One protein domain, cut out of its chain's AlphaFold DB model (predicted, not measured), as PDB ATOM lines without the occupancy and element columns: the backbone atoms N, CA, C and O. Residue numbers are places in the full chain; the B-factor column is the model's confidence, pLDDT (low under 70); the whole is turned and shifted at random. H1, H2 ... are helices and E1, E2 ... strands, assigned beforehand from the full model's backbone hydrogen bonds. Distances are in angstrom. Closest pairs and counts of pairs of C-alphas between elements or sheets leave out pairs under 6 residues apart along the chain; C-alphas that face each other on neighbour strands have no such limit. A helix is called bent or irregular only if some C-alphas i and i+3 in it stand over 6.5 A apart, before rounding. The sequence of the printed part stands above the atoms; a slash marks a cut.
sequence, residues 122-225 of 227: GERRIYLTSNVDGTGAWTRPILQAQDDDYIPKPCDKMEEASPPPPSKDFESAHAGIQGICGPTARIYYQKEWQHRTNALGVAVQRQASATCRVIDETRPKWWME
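Overview. This is residues 122 to 225 of the 227 residues of an uncharacterized protein of Hyalangium minutum (UniProt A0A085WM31). One twisted sheet of five strands curls round the helix H1, and its long strand E5 runs along most of the domain's length. The hairpin of E4 and E5 makes one end of the long axis, and the short helix H2 only grazes the sheet near the other end. The printed part has 104 residues, with five named strands and two named helices in the order E1 E2 H1 E3 E4 E5 H2; the class is mixed, helices and strands. The sheet is branched at E5, and its neighbour pairs are antiparallel. The whole is only just compact, close to loose, with a radius of gyration of the C-alphas of 15.5 A, and elongated, spanning 49 by 29 by 22 A.

Along the chain. E5, residues 203 to 218, is the longest strand at 43.2 A, from C-alpha 203 at (178.474, 195.183, 194.769) to C-alpha 218 at (177.649, 197.887, 237.915); it bends by 59 degrees at residue 215. E1, residues 122 to 131, is 29.9 A long and begins at C-alpha 122 at (172.404, 196.165, 227.641). E2, residues 142 to 153, is 27.2 A long and bends by 67 degrees at residue 148. E3 holds residues 185 to 189 and E4 residues 194 to 197. H1, residues 168 to 181, is 19.8 A long and irregular, with C-alphas 172 and 175 7.1 A apart. H2 holds residues 221 to 224.

Arrangement. E1 lies on one side of E5, and E3 and E4 on the other side, beside residues 210 to 214 and 203 to 207 of E5. Between E1 and E5, N 126 and O 210 are 2.8 A apart, within hydrogen-bond range. For E3 and E5 the pair N 188 and O 211 is at 2.8 A, and for the hairpin of E4 and E5 N 194 and O 207 are at 2.7 A. E2 forms a hairpin with E1, N 127 to O 144 being 2.9 A. H1 is on the sheet; its closest C-alphas to E5 are those of Cys 181 and Cys 212, 6.0 A apart. Its closest to E2 are those of Ile 180 and Ala 145, 7.4 A. H2 only grazes the sheet with residues 222 to 224, and H1 and H2 are apart. In H1, 8 of 10 O i to N i+4 pairs are within hydrogen-bond range; H2 is too short for such a pair.

Size, cuts and confidence. The two C-alphas farthest apart, those of Leu 200 and Thr 218, are 51.0 A apart. The printed part has no cut. The link from E2 to H1, residues 154 to 167, is long. The mean pLDDT of the printed part is 71.2, and 41 residues are under 70, among them residues 145 to 170 and 214 to 225.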
ATOM      1  N   GLY A 122     172.795 195.376 228.789       69.38
ATOM      2  CA  GLY A 122     172.404 196.165 227.641       69.38
ATOM      3  C   GLY A 122     173.284 195.934 226.445       69.38
ATOM      4  O   GLY A 122     174.187 195.095 226.442       69.38
ATOM      5  N   GLU A 123     172.883 196.607 225.384       72.38
ATOM      6  CA  GLU A 123     173.231 196.242 224.029       72.38
ATOM      7  C   GLU A 123     173.787 197.457 223.306       72.38
ATOM      8  O   GLU A 123     173.085 198.457 223.217       72.38
ATOM      9  N   ARG A 124     174.995 197.337 222.752       73.25
ATOM     10  CA  ARG A 124     175.585 198.310 221.832       73.25
ATOM     11  C   ARG A 124     175.690 197.701 220.444       73.25
ATOM     12  O   ARG A 124     176.186 196.586 220.297       73.25
ATOM     13  N   ARG A 125     175.265 198.432 219.417       76.25
ATOM     14  CA  ARG A 125     175.421 198.005 218.021       76.25
ATOM     15  C   ARG A 125     176.626 198.678 217.380       76.25
ATOM     16  O   ARG A 125     176.872 199.868 217.562       76.25
ATOM     17  N   ILE A 126     177.378 197.889 216.627       79.62
ATOM     18  CA  ILE A 126     178.543 198.307 215.857       79.62
ATOM     19  C   ILE A 126     178.307 197.893 214.421       79.62
ATOM     20  O   ILE A 126     177.972 196.744 214.142       79.62
ATOM     21  N   TYR A 127     178.521 198.824 213.507       84.50
ATOM     22  CA  TYR A 127     178.493 198.551 212.088       84.50
ATOM     23  C   TYR A 127     179.912 198.355 211.575       84.50
ATOM     24  O   TYR A 127     180.829 199.121 211.876       84.50
ATOM     25  N   LEU A 128     180.078 197.300 210.792       84.31
ATOM     26  CA  LEU A 128     181.262 197.048 209.997       84.31
ATOM     27  C   LEU A 128     180.933 197.413 208.561       84.31
ATOM     28  O   LEU A 128     180.023 196.824 207.980       84.31
ATOM     29  N   THR A 129     181.692 198.333 207.977       87.62
ATOM     30  CA  THR A 129     181.505 198.742 206.582       87.62
ATOM     31  C   THR A 129     182.784 198.502 205.799       87.62
ATOM     32  O   THR A 129     183.864 198.903 206.221       87.62
ATOM     33  N   SER A 130     182.683 197.853 204.646       87.25
ATOM     34  CA  SER A 130     183.806 197.595 203.742       87.25
ATOM     35  C   SER A 130     183.404 198.015 202.330       87.25
ATOM     36  O   SER A 130     182.275 197.768 201.905       87.25
ATOM     37  N   ASN A 131     184.308 198.685 201.618       89.19
ATOM     38  CA  ASN A 131     184.096 199.157 200.250       89.19
ATOM     39  C   ASN A 131     184.977 198.356 199.285       89.19
ATOM     40  O   ASN A 131     185.915 197.689 199.719       89.19
ATOM     41  N   VAL A 132     184.693 198.421 197.988       85.06
ATOM     42  CA  VAL A 132     185.601 197.890 196.959       85.06
ATOM     43  C   VAL A 132     186.651 198.952 196.618       85.06
ATOM     44  O   VAL A 132     186.300 200.110 196.388       85.06
ATOM     45  N   ASP A 133     187.931 198.582 196.616       81.56
ATOM     46  CA  ASP A 133     189.030 199.475 196.240       81.56
ATOM     47  C   ASP A 133     189.283 199.501 194.719       81.56
ATOM     48  O   ASP A 133     188.637 198.804 193.935       81.56
ATOM     49  N   GLY A 134     190.256 200.309 194.282       75.19
ATOM     50  CA  GLY A 134     190.620 200.443 192.865       75.19
ATOM     51  C   GLY A 134     191.170 199.167 192.207       75.19
ATOM     52  O   GLY A 134     191.371 199.163 190.996       75.19
ATOM     53  N   THR A 135     191.407 198.096 192.972       81.69
ATOM     54  CA  THR A 135     191.867 196.784 192.484       81.69
ATOM     55  C   THR A 135     190.738 195.754 192.392       81.69
ATOM     56  O   THR A 135     190.958 194.642 191.915       81.69
ATOM     57  N   GLY A 136     189.523 196.111 192.823       77.88
ATOM     58  CA  GLY A 136     188.395 195.184 192.914       77.88
ATOM     59  C   GLY A 136     188.394 194.342 194.194       77.88
ATOM     60  O   GLY A 136     187.537 193.471 194.344       77.88
ATOM     61  N   ALA A 137     189.325 194.590 195.122       83.69
ATOM     62  CA  ALA A 137     189.383 193.917 196.412       83.69
ATOM     63  C   ALA A 137     188.534 194.649 197.462       83.69
ATOM     64  O   ALA A 137     188.322 195.860 197.398       83.69
ATOM     65  N   TRP A 138     188.052 193.910 198.463       82.69
ATOM     66  CA  TRP A 138     187.375 194.511 199.612       82.69
ATOM     67  C   TRP A 138     188.384 195.198 200.534       82.69
ATOM     68  O   TRP A 138     189.359 194.584 200.971       82.69
ATOM     69  N   THR A 139     188.112 196.447 200.906       83.88
ATOM     70  CA  THR A 139     188.895 197.161 201.914       83.88
ATOM     71  C   THR A 139     188.723 196.519 203.284       83.88
ATOM     72  O   THR A 139     187.689 195.908 203.587       83.88
ATOM     73  N   ARG A 140     189.697 196.748 204.170       80.94
ATOM     74  CA  ARG A 140     189.548 196.430 205.593       80.94
ATOM     75  C   ARG A 140     188.259 197.069 206.145       80.94
ATOM     76  O   ARG A 140     187.985 198.222 205.796       80.94
ATOM     77  N   PRO A 141     187.472 196.360 206.977       82.00
ATOM     78  CA  PRO A 141     186.265 196.927 207.561       82.00
ATOM     79  C   PRO A 141     186.566 198.162 208.410       82.00
ATOM     80  O   PRO A 141     187.424 198.131 209.294       82.00
ATOM     81  N   ILE A 142     185.827 199.234 208.154       83.06
ATOM     82  CA  ILE A 142     185.745 200.412 209.008       83.06
ATOM     83  C   ILE A 142     184.718 200.096 210.091       83.06
ATOM     84  O   ILE A 142     183.592 199.692 209.790       83.06
ATOM     85  N   LEU A 143     185.132 200.246 211.346       79.69
ATOM     86  CA  LEU A 143     184.278 200.059 212.511       79.69
ATOM     87  C   LEU A 143     183.627 201.391 212.853       79.69
ATOM     88  O   LEU A 143     184.324 202.363 213.136       79.69
ATOM     89  N   GLN A 144     182.302 201.419 212.854       74.50
ATOM     90  CA  GLN A 144     181.538 202.562 213.316       74.50
ATOM     91  C   GLN A 144     180.633 202.096 214.449       74.50
ATOM     92  O   GLN A 144     179.693 201.323 214.245       74.50
ATOM     93  N   ALA A 145     180.954 202.530 215.665       63.88
ATOM     94  CA  ALA A 145     179.999 202.446 216.753       63.88
ATOM     95  C   ALA A 145     178.872 203.439 216.461       63.88
ATOM     96  O   ALA A 145     179.136 204.539 215.980       63.88
ATOM     97  N   GLN A 146     177.629 203.059 216.733       63.75
ATOM     98  CA  GLN A 146     176.598 204.075 216.886       63.75
ATOM     99  C   GLN A 146     176.925 204.814 218.192       63.75
ATOM    100  O   GLN A 146     177.174 204.156 219.211       63.75
ATOM    101  N   ASP A 147     177.060 206.139 218.121       49.81
ATOM    102  CA  ASP A 147     177.705 206.925 219.178       49.81
ATOM    103  C   ASP A 147     176.949 206.862 220.522       49.81
ATOM    104  O   ASP A 147     177.606 206.884 221.560       49.81
ATOM    105  N   ASP A 148     175.636 206.583 220.526       50.19
ATOM    106  CA  ASP A 148     174.795 206.815 221.716       50.19
ATOM    107  C   ASP A 148     173.923 205.646 222.219       50.19
ATOM    108  O   ASP A 148     173.260 205.754 223.249       50.19
ATOM    109  N   ASP A 149     173.926 204.477 221.579       52.62
ATOM    110  CA  ASP A 149     172.892 203.470 221.860       52.62
ATOM    111  C   ASP A 149     173.398 202.281 222.684       52.62
ATOM    112  O   ASP A 149     173.523 201.169 222.166       52.62
ATOM    113  N   TYR A 150     173.638 202.470 223.985       55.97
ATOM    114  CA  TYR A 150     173.444 201.344 224.907       55.97
ATOM    115  C   TYR A 150     172.049 201.396 225.474       55.97
ATOM    116  O   TYR A 150     171.710 202.215 226.325       55.97
ATOM    117  N   ILE A 151     171.234 200.478 224.976       58.81
ATOM    118  CA  ILE A 151     169.850 200.357 225.390       58.81
ATOM    119  C   ILE A 151     169.834 199.403 226.587       58.81
ATOM    120  O   ILE A 151     170.124 198.214 226.397       58.81
ATOM    121  N   PRO A 152     169.520 199.876 227.808       59.06
ATOM    122  CA  PRO A 152     169.372 198.983 228.945       59.06
ATOM    123  C   PRO A 152     168.239 197.993 228.660       59.06
ATOM    124  O   PRO A 152     167.148 198.373 228.225       59.06
ATOM    125  N   LYS A 153     168.513 196.706 228.877       59.81
ATOM    126  CA  LYS A 153     167.554 195.612 228.703       59.81
ATOM    127  C   LYS A 153     167.597 194.683 229.922       59.81
ATOM    128  O   LYS A 153     168.674 194.496 230.490       59.81
ATOM    129  N   PRO A 154     166.458 194.069 230.288       57.25
ATOM    130  CA  PRO A 154     166.421 192.965 231.242       57.25
ATOM    131  C   PRO A 154     167.451 191.880 230.903       57.25
ATOM    132  O   PRO A 154     167.617 191.518 229.733       57.25
ATOM    133  N   CYS A 155     168.165 191.386 231.915       59.31
ATOM    134  CA  CYS A 155     169.249 190.415 231.735       59.31
ATOM    135  C   CYS A 155     168.759 189.024 231.294       59.31
ATOM    136  O   CYS A 155     169.479 188.303 230.608       59.31
ATOM    137  N   ASP A 156     167.529 188.661 231.648       56.56
ATOM    138  CA  ASP A 156     166.851 187.405 231.304       56.56
ATOM    139  C   ASP A 156     166.482 187.293 229.813       56.56
ATOM    140  O   ASP A 156     166.383 186.194 229.274       56.56
ATOM    141  N   LYS A 157     166.341 188.423 229.110       56.66
ATOM    142  CA  LYS A 157     166.057 188.473 227.663       56.66
ATOM    143  C   LYS A 157     167.296 188.274 226.786       56.66
ATOM    144  O   LYS A 157     167.217 188.421 225.564       56.66
ATOM    145  N   MET A 158     168.455 187.988 227.378       56.38
ATOM    146  CA  MET A 158     169.694 187.801 226.631       56.38
ATOM    147  C   MET A 158     169.884 186.341 226.225       56.38
ATOM    148  O   MET A 158     170.359 185.522 227.002       56.38
ATOM    149  N   GLU A 159     169.569 186.035 224.966       56.72
ATOM    150  CA  GLU A 159     169.900 184.739 224.362       56.72
ATOM    151  C   GLU A 159     171.411 184.444 224.400       56.72
ATOM    152  O   GLU A 159     172.259 185.347 224.298       56.72
ATOM    153  N   GLU A 160     171.738 183.158 224.520       53.97
ATOM    154  CA  GLU A 160     173.105 182.646 224.548       53.97
ATOM    155  C   GLU A 160     173.863 182.996 223.256       53.97
ATOM    156  O   GLU A 160     173.309 183.006 222.154       53.97
ATOM    157  N   ALA A 161     175.141 183.358 223.392       53.62
ATOM    158  CA  ALA A 161     175.953 183.787 222.259       53.62
ATOM    159  C   ALA A 161     176.296 182.610 221.347       53.62
ATOM    160  O   ALA A 161     176.926 181.646 221.771       53.62
ATOM    161  N   SER A 162     175.935 182.724 220.068       50.50
ATOM    162  CA  SER A 162     176.553 181.907 219.026       50.50
ATOM    163  C   SER A 162     177.961 182.442 218.740       50.50
ATOM    164  O   SER A 162     178.140 183.665 218.723       50.50
ATOM    165  N   PRO A 163     178.956 181.571 218.499       53.84
ATOM    166  CA  PRO A 163     180.302 182.012 218.154       53.84
ATOM    167  C   PRO A 163     180.291 182.878 216.883       53.84
ATOM    168  O   PRO A 163     179.373 182.746 216.060       53.84
ATOM    169  N   PRO A 164     181.296 183.759 216.703       53.59
ATOM    170  CA  PRO A 164     181.453 184.508 215.464       53.59
ATOM    171  C   PRO A 164     181.408 183.553 214.263       53.59
ATOM    172  O   PRO A 164     181.983 182.461 214.334       53.59
ATOM    173  N   PRO A 165     180.744 183.932 213.158       55.78
ATOM    174  CA  PRO A 165     180.833 183.155 211.937       55.78
ATOM    175  C   PRO A 165     182.316 183.069 211.535       55.78
ATOM    176  O   PRO A 165     182.998 184.100 211.546       55.78
ATOM    177  N   PRO A 166     182.835 181.875 211.201       53.44
ATOM    178  CA  PRO A 166     184.236 181.705 210.843       53.44
ATOM    179  C   PRO A 166     184.508 182.446 209.531       53.44
ATOM    180  O   PRO A 166     184.167 181.986 208.443       53.44
ATOM    181  N   SER A 167     185.078 183.642 209.633       63.41
ATOM    182  CA  SER A 167     185.491 184.458 208.499       63.41
ATOM    183  C   SER A 167     186.697 185.296 208.919       63.41
ATOM    184  O   SER A 167     186.684 185.953 209.964       63.41
ATOM    185  N   LYS A 168     187.741 185.293 208.080       65.94
ATOM    186  CA  LYS A 168     188.984 186.050 208.313       65.94
ATOM    187  C   LYS A 168     188.723 187.551 208.510       65.94
ATOM    188  O   LYS A 168     189.440 188.221 209.252       65.94
ATOM    189  N   ASP A 169     187.671 188.070 207.877       68.06
ATOM    190  CA  ASP A 169     187.272 189.473 207.984       68.06
ATOM    191  C   ASP A 169     186.743 189.807 209.388       68.06
ATOM    192  O   ASP A 169     187.085 190.856 209.932       68.06
ATOM    193  N   PHE A 170     185.972 188.909 210.015       68.94
ATOM    194  CA  PHE A 170     185.455 189.122 211.374       68.94
ATOM    195  C   PHE A 170     186.523 188.890 212.446       68.94
ATOM    196  O   PHE A 170     186.613 189.680 213.385       68.94
ATOM    197  N   GLU A 171     187.372 187.874 212.280       71.00
ATOM    198  CA  GLU A 171     188.505 187.612 213.179       71.00
ATOM    199  C   GLU A 171     189.473 188.801 213.224       71.00
ATOM    200  O   GLU A 171     189.866 189.254 214.300       71.00
ATOM    201  N   SER A 172     189.797 189.382 212.062       71.75
ATOM    202  CA  SER A 172     190.698 190.539 211.977       71.75
ATOM    203  C   SER A 172     190.109 191.836 212.555       71.75
ATOM    204  O   SER A 172     190.865 192.739 212.929       71.75
ATOM    205  N   ALA A 173     188.778 191.932 212.641       74.56
ATOM    206  CA  ALA A 173     188.055 193.054 213.235       74.56
ATOM    207  C   ALA A 173     187.746 192.849 214.731       74.56
ATOM    208  O   ALA A 173     187.439 193.818 215.429       74.56
ATOM    209  N   HIS A 174     187.848 191.616 215.241       79.19
ATOM    210  CA  HIS A 174     187.424 191.239 216.590       79.19
ATOM    211  C   HIS A 174     188.105 192.055 217.690       79.19
ATOM    212  O   HIS A 174     187.422 192.600 218.552       79.19
ATOM    213  N   ALA A 175     189.429 192.224 217.627       78.19
ATOM    214  CA  ALA A 175     190.166 193.010 218.619       78.19
ATOM    215  C   ALA A 175     189.714 194.483 218.661       78.19
ATOM    216  O   ALA A 175     189.612 195.071 219.737       78.19
ATOM    217  N   GLY A 176     189.392 195.068 217.501       77.56
ATOM    218  CA  GLY A 176     188.860 196.430 217.416       77.56
ATOM    219  C   GLY A 176     187.452 196.540 218.001       77.56
ATOM    220  O   GLY A 176     187.172 197.465 218.756       77.56
ATOM    221  N   ILE A 177     186.588 195.559 217.723       78.06
ATOM    222  CA  ILE A 177     185.238 195.491 218.300       78.06
ATOM    223  C   ILE A 177     185.308 195.309 219.819       78.06
ATOM    224  O   ILE A 177     184.631 196.032 220.542       78.06
ATOM    225  N   GLN A 178     186.160 194.413 220.323       77.38
ATOM    226  CA  GLN A 178     186.355 194.220 221.763       77.38
ATOM    227  C   GLN A 178     186.842 195.506 222.445       77.38
ATOM    228  O   GLN A 178     186.370 195.830 223.533       77.38
ATOM    229  N   GLY A 179     187.722 196.276 221.795       74.44
ATOM    230  CA  GLY A 179     188.149 197.591 222.282       74.44
ATOM    231  C   GLY A 179     186.998 198.597 222.409       74.44
ATOM    232  O   GLY A 179     186.950 199.347 223.378       74.44
ATOM    233  N   ILE A 180     186.039 198.576 221.476       75.00
ATOM    234  CA  ILE A 180     184.838 199.431 221.508       75.00
ATOM    235  C   ILE A 180     183.818 198.941 222.551       75.00
ATOM    236  O   ILE A 180     183.097 199.744 223.147       75.00
ATOM    237  N   CYS A 181     183.732 197.628 222.758       73.12
ATOM    238  CA  CYS A 181     182.712 197.005 223.601       73.12
ATOM    239  C   CYS A 181     183.115 196.835 225.063       73.12
ATOM    240  O   CYS A 181     182.240 196.672 225.906       73.12
ATOM    241  N   GLY A 182     184.409 196.903 225.369       71.88
ATOM    242  CA  GLY A 182     184.936 196.658 226.705       71.88
ATOM    243  C   GLY A 182     185.209 195.171 226.966       71.88
ATOM    244  O   GLY A 182     184.704 194.301 226.258       71.88
ATOM    245  N   PRO A 183     186.042 194.847 227.968       70.06
ATOM    246  CA  PRO A 183     186.589 193.497 228.175       70.06
ATOM    247  C   PRO A 183     185.566 192.453 228.657       70.06
ATOM    248  O   PRO A 183     185.809 191.256 228.569       70.06
ATOM    249  N   THR A 184     184.433 192.904 229.177       68.19
ATOM    250  CA  THR A 184     183.345 192.122 229.792       68.19
ATOM    251  C   THR A 184     182.196 191.838 228.821       68.19
ATOM    252  O   THR A 184     181.313 191.032 229.120       68.19
ATOM    253  N   ALA A 185     182.183 192.492 227.654       72.06
ATOM    254  CA  ALA A 185     181.120 192.353 226.673       72.06
ATOM    255  C   ALA A 185     181.211 191.029 225.907       72.06
ATOM    256  O   ALA A 185     182.265 190.651 225.392       72.06
ATOM    257  N   ARG A 186     180.065 190.367 225.744       75.31
ATOM    258  CA  ARG A 186     179.866 189.292 224.770       75.31
ATOM    259  C   ARG A 186     179.536 189.902 223.411       75.31
ATOM    260  O   ARG A 186     178.614 190.709 223.308       75.31
ATOM    261  N   ILE A 187     180.259 189.512 222.367       76.00
ATOM    262  CA  ILE A 187     180.087 190.049 221.010       76.00
ATOM    263  C   ILE A 187     179.315 189.044 220.152       76.00
ATOM    264  O   ILE A 187     179.701 187.883 220.044       76.00
ATOM    265  N   TYR A 188     178.246 189.510 219.514       76.00
ATOM    266  CA  TYR A 188     177.366 188.744 218.640       76.00
ATOM    267  C   TYR A 188     177.479 189.298 217.227       76.00
ATOM    268  O   TYR A 188     177.174 190.461 216.995       76.00
ATOM    269  N   TYR A 189     177.886 188.486 216.264       75.25
ATOM    270  CA  TYR A 189     178.016 188.925 214.877       75.25
ATOM    271  C   TYR A 189     176.772 188.547 214.081       75.25
ATOM    272  O   TYR A 189     176.293 187.415 214.176       75.25
ATOM    273  N   GLN A 190     176.270 189.459 213.247       72.44
ATOM    274  CA  GLN A 190     175.345 189.061 212.194       72.44
ATOM    275  C   GLN A 190     176.075 188.171 211.185       72.44
ATOM    276  O   GLN A 190     177.201 188.454 210.780       72.44
ATOM    277  N   LYS A 191     175.420 187.071 210.799       66.06
ATOM    278  CA  LYS A 191     176.017 186.023 209.959       66.06
ATOM    279  C   LYS A 191     176.272 186.472 208.519       66.06
ATOM    280  O   LYS A 191     177.128 185.893 207.859       66.06
ATOM    281  N   GLU A 192     175.552 187.485 208.041       73.94
ATOM    282  CA  GLU A 192     175.535 187.872 206.631       73.94
ATOM    283  C   GLU A 192     175.945 189.331 206.428       73.94
ATOM    284  O   GLU A 192     175.549 190.226 207.176       73.94
ATOM    285  N   TRP A 193     176.731 189.554 205.376       80.25
ATOM    286  CA  TRP A 193     177.011 190.884 204.857       80.25
ATOM    287  C   TRP A 193     175.841 191.344 203.988       80.25
ATOM    288  O   TRP A 193     175.458 190.678 203.029       80.25
ATOM    289  N   GLN A 194     175.302 192.518 204.285       85.19
ATOM    290  CA  GLN A 194     174.366 193.215 203.417       85.19
ATOM    291  C   GLN A 194     175.148 193.956 202.338       85.19
ATOM    292  O   GLN A 194     175.989 194.803 202.637       85.19
ATOM    293  N   HIS A 195     174.879 193.643 201.075       87.00
ATOM    294  CA  HIS A 195     175.568 194.254 199.946       87.00
ATOM    295  C   HIS A 195     174.772 195.437 199.397       87.00
ATOM    296  O   HIS A 195     173.578 195.326 199.130       87.00
ATOM    297  N   ARG A 196     175.453 196.563 199.167       85.38
ATOM    298  CA  ARG A 196     174.948 197.644 198.319       85.38
ATOM    299  C   ARG A 196     175.557 197.524 196.934       85.38
ATOM    300  O   ARG A 196     176.779 197.428 196.789       85.38
ATOM    301  N   THR A 197     174.697 197.558 195.925       87.81
ATOM    302  CA  THR A 197     175.073 197.474 194.516       87.81
ATOM    303  C   THR A 197     174.969 198.838 193.834       87.81
ATOM    304  O   THR A 197     174.204 199.705 194.253       87.81
ATOM    305  N   ASN A 198     175.776 199.052 192.796       86.38
ATOM    306  CA  ASN A 198     175.650 200.206 191.909       86.38
ATOM    307  C   ASN A 198     174.568 199.969 190.833       86.38
ATOM    308  O   ASN A 198     173.942 198.911 190.779       86.38
ATOM    309  N   ALA A 199     174.380 200.941 189.934       84.12
ATOM    310  CA  ALA A 199     173.394 200.873 188.847       84.12
ATOM    311  C   ALA A 199     173.598 199.698 187.864       84.12
ATOM    312  O   ALA A 199     172.676 199.350 187.133       84.12
ATOM    313  N   LEU A 200     174.783 199.080 187.853       85.81
ATOM    314  CA  LEU A 200     175.118 197.920 187.020       85.81
ATOM    315  C   LEU A 200     174.909 196.585 187.760       85.81
ATOM    316  O   LEU A 200     175.261 195.533 187.235       85.81
ATOM    317  N   GLY A 201     174.381 196.614 188.989       83.31
ATOM    318  CA  GLY A 201     174.192 195.424 189.823       83.31
ATOM    319  C   GLY A 201     175.473 194.910 190.489       83.31
ATOM    320  O   GLY A 201     175.448 193.861 191.126       83.31
ATOM    321  N   VAL A 202     176.588 195.640 190.389       84.25
ATOM    322  CA  VAL A 202     177.874 195.251 190.986       84.25
ATOM    323  C   VAL A 202     177.929 195.722 192.436       84.25
ATOM    324  O   VAL A 202     177.653 196.890 192.716       84.25
ATOM    325  N   ALA A 203     178.294 194.834 193.362       83.75
ATOM    326  CA  ALA A 203     178.474 195.183 194.769       83.75
ATOM    327  C   ALA A 203     179.645 196.166 194.938       83.75
ATOM    328  O   ALA A 203     180.759 195.882 194.513       83.75
ATOM    329  N   VAL A 204     179.389 197.314 195.567       88.38
ATOM    330  CA  VAL A 204     180.384 198.384 195.792       88.38
ATOM    331  C   VAL A 204     180.666 198.628 197.271       88.38
ATOM    332  O   VAL A 204     181.710 199.164 197.635       88.38
ATOM    333  N   GLN A 205     179.747 198.200 198.131       89.12
ATOM    334  CA  GLN A 205     179.873 198.278 199.575       89.12
ATOM    335  C   GLN A 205     179.211 197.052 200.197       89.12
ATOM    336  O   GLN A 205     178.219 196.534 199.682       89.12
ATOM    337  N   ARG A 206     179.754 196.602 201.322       87.69
ATOM    338  CA  ARG A 206     179.129 195.613 202.189       87.69
ATOM    339  C   ARG A 206     179.090 196.129 203.620       87.69
ATOM    340  O   ARG A 206     180.043 196.758 204.086       87.69
ATOM    341  N   GLN A 207     177.990 195.855 204.303       87.00
ATOM    342  CA  GLN A 207     177.770 196.213 205.694       87.00
ATOM    343  C   GLN A 207     177.383 194.973 206.496       87.00
ATOM    344  O   GLN A 207     176.545 194.189 206.066       87.00
ATOM    345  N   ALA A 208     177.979 194.795 207.663       82.75
ATOM    346  CA  ALA A 208     177.544 193.827 208.660       82.75
ATOM    347  C   ALA A 208     177.355 194.561 209.985       82.75
ATOM    348  O   ALA A 208     177.862 195.670 210.164       82.75
ATOM    349  N   SER A 209     176.640 193.956 210.929       80.56
ATOM    350  CA  SER A 209     176.602 194.475 212.294       80.56
ATOM    351  C   SER A 209     177.111 193.453 213.297       80.56
ATOM    352  O   SER A 209     176.988 192.240 213.116       80.56
ATOM    353  N   ALA A 210     177.720 193.972 214.353       79.31
ATOM    354  CA  ALA A 210     178.025 193.255 215.567       79.31
ATOM    355  C   ALA A 210     177.253 193.909 216.713       79.31
ATOM    356  O   ALA A 210     177.165 195.130 216.824       79.31
ATOM    357  N   THR A 211     176.695 193.082 217.575       78.69
ATOM    358  CA  THR A 211     175.975 193.483 218.765       78.69
ATOM    359  C   THR A 211     176.812 193.097 219.971       78.69
ATOM    360  O   THR A 211     177.080 191.923 220.199       78.69
ATOM    361  N   CYS A 212     177.213 194.072 220.766       76.88
ATOM    362  CA  CYS A 212     177.887 193.849 222.031       76.88
ATOM    363  C   CYS A 212     176.870 193.842 223.155       76.88
ATOM    364  O   CYS A 212     176.108 194.794 223.307       76.88
ATOM    365  N   ARG A 213     176.858 192.769 223.939       74.75
ATOM    366  CA  ARG A 213     176.046 192.657 225.145       74.75
ATOM    367  C   ARG A 213     176.951 192.613 226.354       74.75
ATOM    368  O   ARG A 213     177.754 191.694 226.496       74.75
ATOM    369  N   VAL A 214     176.808 193.590 227.225       67.88
ATOM    370  CA  VAL A 214     177.485 193.589 228.517       67.88
ATOM    371  C   VAL A 214     176.538 192.944 229.522       67.88
ATOM    372  O   VAL A 214     175.361 193.304 229.599       67.88
ATOM    373  N   ILE A 215     177.048 191.948 230.246       62.41
ATOM    374  CA  ILE A 215     176.295 191.212 231.261       62.41
ATOM    375  C   ILE A 215     176.819 191.629 232.628       62.41
ATOM    376  O   ILE A 215     178.015 191.528 232.883       62.41
ATOM    377  N   ASP A 216     175.895 192.048 233.492       57.94
ATOM    378  CA  ASP A 216     176.142 192.322 234.910       57.94
ATOM    379  C   ASP A 216     177.244 193.360 235.177       57.94
ATOM    380  O   ASP A 216     178.121 193.172 236.021       57.94
ATOM    381  N   GLU A 217     177.200 194.494 234.474       56.84
ATOM    382  CA  GLU A 217     178.016 195.640 234.869       56.84
ATOM    383  C   GLU A 217     177.299 196.492 235.911       56.84
ATOM    384  O   GLU A 217     176.147 196.902 235.754       56.84
ATOM    385  N   THR A 218     178.033 196.834 236.972       52.78
ATOM    386  CA  THR A 218     177.649 197.887 237.915       52.78
ATOM    387  C   THR A 218     178.001 199.246 237.312       52.78
ATOM    388  O   THR A 218     178.848 199.973 237.820       52.78
ATOM    389  N   ARG A 219     177.274 199.574 236.239       55.00
ATOM    390  CA  ARG A 219     177.187 200.870 235.565       55.00
ATOM    391  C   ARG A 219     178.457 201.395 234.887       55.00
ATOM    392  O   ARG A 219     179.540 201.448 235.463       55.00
ATOM    393  N   PRO A 220     178.237 202.064 233.756       48.12
ATOM    394  CA  PRO A 220     178.981 203.277 233.457       48.12
ATOM    395  C   PRO A 220     178.064 204.506 233.278       48.12
ATOM    396  O   PRO A 220     176.892 204.401 232.916       48.12
ATOM    397  N   LYS A 221     178.609 205.695 233.591       47.88
ATOM    398  CA  LYS A 221     177.916 207.006 233.659       47.88
ATOM    399  C   LYS A 221     177.042 207.327 232.437       47.88
ATOM    400  O   LYS A 221     176.007 207.968 232.575       47.88
ATOM    401  N   TRP A 222     177.416 206.799 231.280       48.62
ATOM    402  CA  TRP A 222     176.838 207.124 229.988       48.62
ATOM    403  C   TRP A 222     175.480 206.461 229.682       48.62
ATOM    404  O   TRP A 222     174.761 206.975 228.830       48.62
ATOM    405  N   TRP A 223     175.026 205.435 230.429       55.28
ATOM    406  CA  TRP A 223     173.637 204.916 230.305       55.28
ATOM    407  C   TRP A 223     172.565 205.981 230.558       55.28
ATOM    408  O   TRP A 223     171.411 205.812 230.177       55.28
ATOM    409  N   MET A 224     172.947 207.057 231.242       58.06
ATOM    410  CA  MET A 224     172.081 208.189 231.547       58.06
ATOM    411  C   MET A 224     172.538 209.485 230.863       58.06
ATOM    412  O   MET A 224     171.958 210.539 231.107       58.06
ATOM    413  N   GLU A 225     173.585 209.435 230.035       50.12
ATOM    414  CA  GLU A 225     174.157 210.622 229.379       50.12
ATOM    415  C   GLU A 225     174.078 210.562 227.843       50.12
ATOM    416  O   GLU A 225     174.329 211.583 227.218       50.12
TER     417      GLU A 225